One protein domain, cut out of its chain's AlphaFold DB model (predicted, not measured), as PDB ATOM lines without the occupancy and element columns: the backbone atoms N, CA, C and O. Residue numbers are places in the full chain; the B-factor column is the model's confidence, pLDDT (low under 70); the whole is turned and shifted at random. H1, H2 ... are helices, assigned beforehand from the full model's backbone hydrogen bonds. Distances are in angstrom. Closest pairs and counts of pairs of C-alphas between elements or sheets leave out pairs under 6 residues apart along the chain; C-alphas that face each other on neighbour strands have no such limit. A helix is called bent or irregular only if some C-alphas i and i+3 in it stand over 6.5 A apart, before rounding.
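What this domain is: This is residues 56 to 126 of the 130 residues of an uncharacterized protein of Bacillus safensis (UniProt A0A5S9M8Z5). A helical hairpin with a long free arm: H1 and H2a, the first arm of the bent helix H2, fold back on each other side by side, and H2b, the second arm, sticks out beyond the hairpin. That arm makes much of the length of a rod spanning 64 by 24 by 15 A. The printed part has 71 residues with two named helices, H1 then H2, and no named strand; the class is all helix. The whole is extended, with a radius of gyration of the C-alphas of 19.8 A.

Where its parts are: H1 covers residues 56 to 75 and is 28.7 A long from C-alpha 56 at (167.885, 185.610, 206.798) to C-alpha 75 at (160.960, 213.448, 207.386). By its hydrogen bonds H2 was assigned as one helix, residues 81 to 126, but it is bent: C-alphas 99 and 102 are 6.6 A apart. Its arm H2a, residues 81 to 99, measures 26.1 A from first to last C-alpha. Its arm H2b, residues 102 to 126, measures 36.9 A and ends with C-alpha 126 at (172.748, 155.197, 191.745).

How they stand to each other: H1 and H2a form a helical hairpin, and a tight link of 5 residues joins H1 to H2. They touch, and their closest C-alphas, those of Val 58 and Met 96, are 6.1 A apart. They run opposite ways at a shallow tilt of 26 degrees. The lines of H2a and H2b are about perpendicular, at 74 degrees. H1 and H2b are apart. In H1 every O i to N i+4 pair is within hydrogen-bond range; in H2a 14 of 15 are, and in H2b 20 of 21.

The domain as a whole: The two C-alphas farthest apart, those of Gln 78 and Ala 124, are 64.1 A apart. Residues 74 to 80 and residues 101 to 126 stand free. Without them the body of 38 residues spans 29 by 16 by 9 A. The printed part has no cut and no long link. The mean pLDDT of the printed part is 89.9, and no printed residue is under 70.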
ATOM      1  N   ALA A  56     169.016 185.018 206.086       93.25
ATOM      2  CA  ALA A  56     167.885 185.610 206.798       93.25
ATOM      3  C   ALA A  56     168.254 186.716 207.809       93.25
ATOM      4  O   ALA A  56     167.667 187.794 207.708       93.25
ATOM      5  N   PRO A  57     169.206 186.538 208.752       92.06
ATOM      6  CA  PRO A  57     169.520 187.581 209.734       92.06
ATOM      7  C   PRO A  57     170.072 188.857 209.086       92.06
ATOM      8  O   PRO A  57     169.698 189.967 209.470       92.06
ATOM      9  N   VAL A  58     170.918 188.710 208.062       93.81
ATOM     10  CA  VAL A  58     171.500 189.846 207.337       93.81
ATOM     11  C   VAL A  58     170.421 190.551 206.518       93.81
ATOM     12  O   VAL A  58     170.266 191.766 206.631       93.81
ATOM     13  N   VAL A  59     169.626 189.798 205.754       94.81
ATOM     14  CA  VAL A  59     168.537 190.344 204.928       94.81
ATOM     15  C   VAL A  59     167.499 191.060 205.791       94.81
ATOM     16  O   VAL A  59     167.116 192.181 205.466       94.81
ATOM     17  N   ALA A  60     167.094 190.470 206.918       95.19
ATOM     18  CA  ALA A  60     166.160 191.093 207.853       95.19
ATOM     19  C   ALA A  60     166.718 192.405 208.425       95.19
ATOM     20  O   ALA A  60     166.005 193.407 208.474       95.19
ATOM     21  N   SER A  61     168.001 192.436 208.801       95.31
ATOM     22  CA  SER A  61     168.634 193.663 209.302       95.31
ATOM     23  C   SER A  61     168.685 194.771 208.246       95.31
ATOM     24  O   SER A  61     168.349 195.918 208.539       95.31
ATOM     25  N   LEU A  62     169.031 194.432 207.002       95.31
ATOM     26  CA  LEU A  62     169.091 195.389 205.902       95.31
ATOM     27  C   LEU A  62     167.707 195.896 205.516       95.31
ATOM     28  O   LEU A  62     167.548 197.087 205.269       95.31
ATOM     29  N   PHE A  63     166.702 195.025 205.554       96.69
ATOM     30  CA  PHE A  63     165.313 195.412 205.353       96.69
ATOM     31  C   PHE A  63     164.843 196.437 206.397       96.69
ATOM     32  O   PHE A  63     164.198 197.426 206.047       96.69
ATOM     33  N   LEU A  64     165.210 196.259 207.671       96.19
ATOM     34  CA  LEU A  64     164.908 197.240 208.720       96.19
ATOM     35  C   LEU A  64     165.638 198.569 208.498       96.19
ATOM     36  O   LEU A  64     165.047 199.629 208.703       96.19
ATOM     37  N   VAL A  65     166.895 198.529 208.048       95.25
ATOM     38  CA  VAL A  65     167.646 199.734 207.667       95.25
ATOM     39  C   VAL A  65     166.963 200.452 206.506       95.25
ATOM     40  O   VAL A  65     166.808 201.668 206.556       95.25
ATOM     41  N   ASP A  66     166.512 199.720 205.489       93.94
ATOM     42  CA  ASP A  66     165.779 200.282 204.354       93.94
ATOM     43  C   ASP A  66     164.472 200.948 204.780       93.94
ATOM     44  O   ASP A  66     164.170 202.064 204.350       93.94
ATOM     45  N   LEU A  67     163.730 200.310 205.684       95.44
ATOM     46  CA  LEU A  67     162.509 200.873 206.244       95.44
ATOM     47  C   LEU A  67     162.796 202.150 207.048       95.44
ATOM     48  O   LEU A  67     162.115 203.160 206.861       95.44
ATOM     49  N   ALA A  68     163.835 202.144 207.886       93.50
ATOM     50  CA  ALA A  68     164.250 203.313 208.659       93.50
ATOM     51  C   ALA A  68     164.696 204.473 207.753       93.50
ATOM     52  O   ALA A  68     164.247 205.607 207.934       93.50
ATOM     53  N   LEU A  69     165.520 204.197 206.740       92.94
ATOM     54  CA  LEU A  69     165.954 205.193 205.758       92.94
ATOM     55  C   LEU A  69     164.774 205.748 204.958       92.94
ATOM     56  O   LEU A  69     164.725 206.950 204.711       92.94
ATOM     57  N   GLY A  70     163.799 204.908 204.599       92.25
ATOM     58  CA  GLY A  70     162.574 205.338 203.926       92.25
ATOM     59  C   GLY A  70     161.733 206.303 204.768       92.25
ATOM     60  O   GLY A  70     161.182 207.268 204.234       92.25
ATOM     61  N   ILE A  71     161.669 206.094 206.087       93.75
ATOM     62  CA  ILE A  71     161.018 207.033 207.013       93.75
ATOM     63  C   ILE A  71     161.808 208.346 207.075       93.75
ATOM     64  O   ILE A  71     161.227 209.415 206.887       93.75
ATOM     65  N   VAL A  72     163.131 208.278 207.257       92.19
ATOM     66  CA  VAL A  72     164.006 209.465 207.315       92.19
ATOM     67  C   VAL A  72     163.922 210.286 206.027       92.19
ATOM     68  O   VAL A  72     163.857 211.511 206.096       92.19
ATOM     69  N   ALA A  73     163.840 209.634 204.867       90.94
ATOM     70  CA  ALA A  73     163.677 210.288 203.571       90.94
ATOM     71  C   ALA A  73     162.402 211.143 203.492       90.94
ATOM     72  O   ALA A  73     162.405 212.203 202.868       90.94
ATOM     73  N   ARG A  74     161.312 210.702 204.136       90.75
ATOM     74  CA  ARG A  74     160.061 211.473 204.212       90.75
ATOM     75  C   ARG A  74     160.156 212.627 205.204       90.75
ATOM     76  O   ARG A  74     159.595 213.686 204.947       90.75
ATOM     77  N   THR A  75     160.839 212.429 206.331       91.06
ATOM     78  CA  THR A  75     160.960 213.448 207.386       91.06
ATOM     79  C   THR A  75     161.972 214.543 207.037       91.06
ATOM     80  O   THR A  75     161.751 215.705 207.365       91.06
ATOM     81  N   VAL A  76     163.071 214.197 206.359       90.62
ATOM     82  CA  VAL A  76     164.146 215.122 205.966       90.62
ATOM     83  C   VAL A  76     164.354 215.051 204.442       90.62
ATOM     84  O   VAL A  76     165.348 214.498 203.975       90.62
ATOM     85  N   PRO A  77     163.438 215.624 203.638       81.94
ATOM     86  CA  PRO A  77     163.421 215.462 202.177       81.94
ATOM     87  C   PRO A  77     164.610 216.114 201.455       81.94
ATOM     88  O   PRO A  77     164.920 215.769 200.321       81.94
ATOM     89  N   GLN A  78     165.297 217.046 202.115       86.38
ATOM     90  CA  GLN A  78     166.524 217.682 201.623       86.38
ATOM     91  C   GLN A  78     167.771 216.785 201.733       86.38
ATOM     92  O   GLN A  78     168.823 217.123 201.191       86.38
ATOM     93  N   MET A  79     167.684 215.656 202.445       85.81
ATOM     94  CA  MET A  79     168.797 214.724 202.610       85.81
ATOM     95  C   MET A  79     168.906 213.786 201.404       85.81
ATOM     96  O   MET A  79     167.951 213.098 201.045       85.81
ATOM     97  N   ASN A  80     170.103 213.674 200.824       87.25
ATOM     98  CA  ASN A  80     170.377 212.645 199.824       87.25
ATOM     99  C   ASN A  80     170.536 211.272 200.502       87.25
ATOM    100  O   ASN A  80     171.594 210.936 201.040       87.25
ATOM    101  N   VAL A  81     169.475 210.469 200.441       85.25
ATOM    102  CA  VAL A  81     169.401 209.136 201.059       85.25
ATOM    103  C   VAL A  81     170.470 208.185 200.516       85.25
ATOM    104  O   VAL A  81     170.924 207.317 201.252       85.25
ATOM    105  N   PHE A  82     170.943 208.352 199.276       83.06
ATOM    106  CA  PHE A  82     172.025 207.513 198.748       83.06
ATOM    107  C   PHE A  82     173.368 207.806 199.421       83.06
ATOM    108  O   PHE A  82     174.124 206.878 199.705       83.06
ATOM    109  N   VAL A  83     173.642 209.078 199.726       89.56
ATOM    110  CA  VAL A  83     174.894 209.507 200.371       89.56
ATOM    111  C   VAL A  83     174.982 208.988 201.805       89.56
ATOM    112  O   VAL A  83     176.053 208.587 202.246       89.56
ATOM    113  N   VAL A  84     173.858 208.959 202.524       89.94
ATOM    114  CA  VAL A  84     173.812 208.537 203.936       89.94
ATOM    115  C   VAL A  84     173.513 207.041 204.082       89.94
ATOM    116  O   VAL A  84     174.081 206.363 204.938       89.94
ATOM    117  N   GLY A  85     172.658 206.493 203.224       91.19
ATOM    118  CA  GLY A  85     172.193 205.112 203.305       91.19
ATOM    119  C   GLY A  85     173.259 204.078 202.959       91.19
ATOM    120  O   GLY A  85     173.329 203.046 203.623       91.19
ATOM    121  N   LEU A  86     174.121 204.346 201.971       92.00
ATOM    122  CA  LEU A  86     175.198 203.420 201.596       92.00
ATOM    123  C   LEU A  86     176.197 203.183 202.748       92.00
ATOM    124  O   LEU A  86     176.402 202.016 203.097       92.00
ATOM    125  N   PRO A  87     176.763 204.222 203.404       93.69
ATOM    126  CA  PRO A  87     177.607 204.039 204.584       93.69
ATOM    127  C   PRO A  87     176.923 203.254 205.708       93.69
ATOM    128  O   PRO A  87     177.532 202.354 206.284       93.69
ATOM    129  N   ILE A  88     175.648 203.547 205.991       94.75
ATOM    130  CA  ILE A  88     174.891 202.863 207.049       94.75
ATOM    131  C   ILE A  88     174.704 201.383 206.713       94.75
ATOM    132  O   ILE A  88     175.002 200.528 207.547       94.75
ATOM    133  N   LYS A  89     174.264 201.057 205.492       94.25
ATOM    134  CA  LYS A  89     174.104 199.665 205.049       94.25
ATOM    135  C   LYS A  89     175.412 198.891 205.130       94.25
ATOM    136  O   LYS A  89     175.403 197.749 205.587       94.25
ATOM    137  N   MET A  90     176.528 199.500 204.723       94.50
ATOM    138  CA  MET A  90     177.843 198.867 204.842       94.50
ATOM    139  C   MET A  90     178.213 198.614 206.306       94.50
ATOM    140  O   MET A  90     178.588 197.492 206.643       94.50
ATOM    141  N   GLY A  91     178.032 199.603 207.187       95.88
ATOM    142  CA  GLY A  91     178.301 199.454 208.619       95.88
ATOM    143  C   GLY A  91     177.469 198.343 209.266       95.88
ATOM    144  O   GLY A  91     178.020 197.460 209.924       95.88
ATOM    145  N   VAL A  92     176.157 198.329 209.021       95.88
ATOM    146  CA  VAL A  92     175.248 197.301 209.556       95.88
ATOM    147  C   VAL A  92     175.586 195.916 209.006       95.88
ATOM    148  O   VAL A  92     175.623 194.956 209.774       95.88
ATOM    149  N   SER A  93     175.901 195.805 207.712       93.75
ATOM    150  CA  SER A  93     176.305 194.528 207.103       93.75
ATOM    151  C   SER A  93     177.567 193.971 207.754       93.75
ATOM    152  O   SER A  93     177.613 192.791 208.088       93.75
ATOM    153  N   PHE A  94     178.577 194.815 207.983       94.50
ATOM    154  CA  PHE A  94     179.814 194.406 208.650       94.50
ATOM    155  C   PHE A  94     179.566 193.915 210.075       94.50
ATOM    156  O   PHE A  94     180.050 192.846 210.450       94.50
ATOM    157  N   ILE A  95     178.779 194.661 210.852       94.50
ATOM    158  CA  ILE A  95     178.405 194.266 212.214       94.50
ATOM    159  C   ILE A  95     177.672 192.921 212.187       94.50
ATOM    160  O   ILE A  95     178.003 192.026 212.966       94.50
ATOM    161  N   MET A  96     176.729 192.738 211.259       94.31
ATOM    162  CA  MET A  96     176.000 191.478 211.155       94.31
ATOM    163  C   MET A  96     176.876 190.302 210.747       94.31
ATOM    164  O   MET A  96     176.688 189.217 211.288       94.31
ATOM    165  N   ILE A  97     177.852 190.494 209.860       91.56
ATOM    166  CA  ILE A  97     178.809 189.435 209.513       91.56
ATOM    167  C   ILE A  97     179.591 188.996 210.759       91.56
ATOM    168  O   ILE A  97     179.731 187.797 210.994       91.56
ATOM    169  N   ILE A  98     180.046 189.941 211.587       92.12
ATOM    170  CA  ILE A  98     180.786 189.638 212.822       92.12
ATOM    171  C   ILE A  98     179.907 188.859 213.809       92.12
ATOM    172  O   ILE A  98     180.345 187.841 214.345       92.12
ATOM    173  N   ILE A  99     178.660 189.292 214.016       91.44
ATOM    174  CA  ILE A  99     177.706 188.615 214.908       91.44
ATOM    175  C   ILE A  99     177.387 187.205 214.392       91.44
ATOM    176  O   ILE A  99     177.403 186.236 215.153       91.44
ATOM    177  N   CYS A 100     177.131 187.075 213.090       90.62
ATOM    178  CA  CYS A 100     176.788 185.798 212.472       90.62
ATOM    179  C   CYS A 100     177.974 184.832 212.434       90.62
ATOM    180  O   CYS A 100     177.749 183.628 212.367       90.62
ATOM    181  N   MET A 101     179.217 185.317 212.517       87.12
ATOM    182  CA  MET A 101     180.420 184.487 212.433       87.12
ATOM    183  C   MET A 101     180.374 183.301 213.404       87.12
ATOM    184  O   MET A 101     180.643 182.176 212.993       87.12
ATOM    185  N   GLY A 102     179.962 183.522 214.659       83.31
ATOM    186  CA  GLY A 102     179.832 182.452 215.656       83.31
ATOM    187  C   GLY A 102     178.760 181.416 215.300       83.31
ATOM    188  O   GLY A 102     178.977 180.216 215.448       83.31
ATOM    189  N   VAL A 103     177.627 181.867 214.760       86.62
ATOM    190  CA  VAL A 103     176.518 180.995 214.341       86.62
ATOM    191  C   VAL A 103     176.891 180.184 213.096       86.62
ATOM    192  O   VAL A 103     176.569 178.998 213.013       86.62
ATOM    193  N   ILE A 104     177.622 180.787 212.150       86.75
ATOM    194  CA  ILE A 104     178.042 180.137 210.901       86.75
ATOM    195  C   ILE A 104     178.874 178.884 211.187       86.75
ATOM    196  O   ILE A 104     178.697 177.889 210.491       86.75
ATOM    197  N   PHE A 105     179.722 178.872 212.222       85.06
ATOM    198  CA  PHE A 105     180.489 177.670 212.581       85.06
ATOM    199  C   PHE A 105     179.591 176.459 212.869       85.06
ATOM    200  O   PHE A 105     179.824 175.386 212.310       85.06
ATOM    201  N   GLY A 106     178.545 176.635 213.682       85.50
ATOM    202  CA  GLY A 106     177.598 175.561 213.990       85.50
ATOM    203  C   GLY A 106     176.795 175.120 212.763       85.50
ATOM    204  O   GLY A 106     176.636 173.927 212.510       85.50
ATOM    205  N   VAL A 107     176.343 176.076 211.946       88.44
ATOM    206  CA  VAL A 107     175.592 175.773 210.716       88.44
ATOM    207  C   VAL A 107     176.451 175.009 209.706       88.44
ATOM    208  O   VAL A 107     175.981 174.048 209.095       88.44
ATOM    209  N   VAL A 108     177.717 175.393 209.544       87.56
ATOM    210  CA  VAL A 108     178.647 174.733 208.621       87.56
ATOM    211  C   VAL A 108     178.910 173.289 209.045       87.56
ATOM    212  O   VAL A 108     178.904 172.413 208.184       87.56
ATOM    213  N   GLN A 109     179.064 173.013 210.343       85.94
ATOM    214  CA  GLN A 109     179.227 171.643 210.840       85.94
ATOM    215  C   GLN A 109     178.021 170.756 210.478       85.94
ATOM    216  O   GLN A 109     178.200 169.720 209.838       85.94
ATOM    217  N   ASN A 110     176.800 171.217 210.765       87.50
ATOM    218  CA  ASN A 110     175.571 170.491 210.410       87.50
ATOM    219  C   ASN A 110     175.409 170.315 208.887       87.50
ATOM    220  O   ASN A 110     174.895 169.303 208.401       87.50
ATOM    221  N   THR A 111     175.861 171.304 208.110       89.06
ATOM    222  CA  THR A 111     175.818 171.248 206.642       89.06
ATOM    223  C   THR A 111     176.772 170.181 206.102       89.06
ATOM    224  O   THR A 111     176.401 169.451 205.187       89.06
ATOM    225  N   PHE A 112     177.969 170.025 206.676       87.75
ATOM    226  CA  PHE A 112     178.903 168.967 206.271       87.75
ATOM    227  C   PHE A 112     178.348 167.562 206.522       87.75
ATOM    228  O   PHE A 112     178.436 166.709 205.638       87.75
ATOM    229  N   GLU A 113     177.722 167.327 207.675       85.25
ATOM    230  CA  GLU A 113     177.048 166.052 207.962       85.25
ATOM    231  C   GLU A 113     175.925 165.776 206.950       85.25
ATOM    232  O   GLU A 113     175.828 164.684 206.386       85.25
ATOM    233  N   THR A 114     175.133 166.804 206.639       89.19
ATOM    234  CA  THR A 114     174.080 166.736 205.617       89.19
ATOM    235  C   THR A 114     174.639 166.381 204.236       89.19
ATOM    236  O   THR A 114     174.035 165.577 203.523       89.19
ATOM    237  N   ILE A 115     175.787 166.947 203.851       88.38
ATOM    238  CA  ILE A 115     176.445 166.657 202.568       88.38
ATOM    239  C   ILE A 115     176.853 165.185 202.499       88.38
ATOM    240  O   ILE A 115     176.579 164.528 201.497       88.38
ATOM    241  N   VAL A 116     177.447 164.643 203.564       85.44
ATOM    242  CA  VAL A 116     177.886 163.237 203.601       85.44
ATOM    243  C   VAL A 116     176.692 162.286 203.526       85.44
ATOM    244  O   VAL A 116     176.719 161.320 202.764       85.44
ATOM    245  N   LEU A 117     175.611 162.573 204.254       86.38
ATOM    246  CA  LEU A 117     174.377 161.781 204.187       86.38
ATOM    247  C   LEU A 117     173.733 161.840 202.798       86.38
ATOM    248  O   LEU A 117     173.340 160.811 202.252       86.38
ATOM    249  N   THR A 118     173.664 163.032 202.205       89.69
ATOM    250  CA  THR A 118     173.157 163.232 200.840       89.69
ATOM    251  C   THR A 118     174.006 162.455 199.834       89.69
ATOM    252  O   THR A 118     173.458 161.735 199.007       89.69
ATOM    253  N   MET A 119     175.335 162.496 199.945       87.06
ATOM    254  CA  MET A 119     176.233 161.718 199.088       87.06
ATOM    255  C   MET A 119     175.993 160.209 199.232       87.06
ATOM    256  O   MET A 119     175.878 159.516 198.226       87.06
ATOM    257  N   ARG A 120     175.857 159.687 200.458       84.44
ATOM    258  CA  ARG A 120     175.563 158.261 200.686       84.44
ATOM    259  C   ARG A 120     174.231 157.841 200.066       84.44
ATOM    260  O   ARG A 120     174.171 156.812 199.403       84.44
ATOM    261  N   ASN A 121     173.188 158.648 200.237       86.56
ATOM    262  CA  ASN A 121     171.870 158.382 199.660       86.56
ATOM    263  C   ASN A 121     171.895 158.437 198.128       86.56
ATOM    264  O   ASN A 121     171.279 157.603 197.472       86.56
ATOM    265  N   PHE A 122     172.640 159.388 197.558       87.06
ATOM    266  CA  PHE A 122     172.868 159.465 196.119       87.06
ATOM    267  C   PHE A 122     173.548 158.195 195.599       87.06
ATOM    268  O   PHE A 122     173.072 157.594 194.642       87.06
ATOM    269  N   LEU A 123     174.626 157.759 196.256       84.12
ATOM    270  CA  LEU A 123     175.368 156.560 195.872       84.12
ATOM    271  C   LEU A 123     174.517 155.292 195.991       84.12
ATOM    272  O   LEU A 123     174.571 154.464 195.092       84.12
ATOM    273  N   ALA A 124     173.697 155.164 197.036       81.44
ATOM    274  CA  ALA A 124     172.776 154.036 197.192       81.44
ATOM    275  C   ALA A 124     171.713 153.987 196.076       81.44
ATOM    276  O   ALA A 124     171.431 152.923 195.530       81.44
ATOM    277  N   LEU A 125     171.157 155.143 195.696       81.19
ATOM    278  CA  LEU A 125     170.177 155.240 194.606       81.19
ATOM    279  C   LEU A 125     170.791 154.923 193.236       81.19
ATOM    280  O   LEU A 125     170.140 154.323 192.383       81.19
ATOM    281  N   VAL A 126     172.038 155.342 193.020       80.19
ATOM    282  CA  VAL A 126     172.748 155.197 191.745       80.19
ATOM    283  C   VAL A 126     173.370 153.805 191.586       80.19
ATOM    284  O   VAL A 126     173.288 153.238 190.497       80.19
TER     285      VAL A 126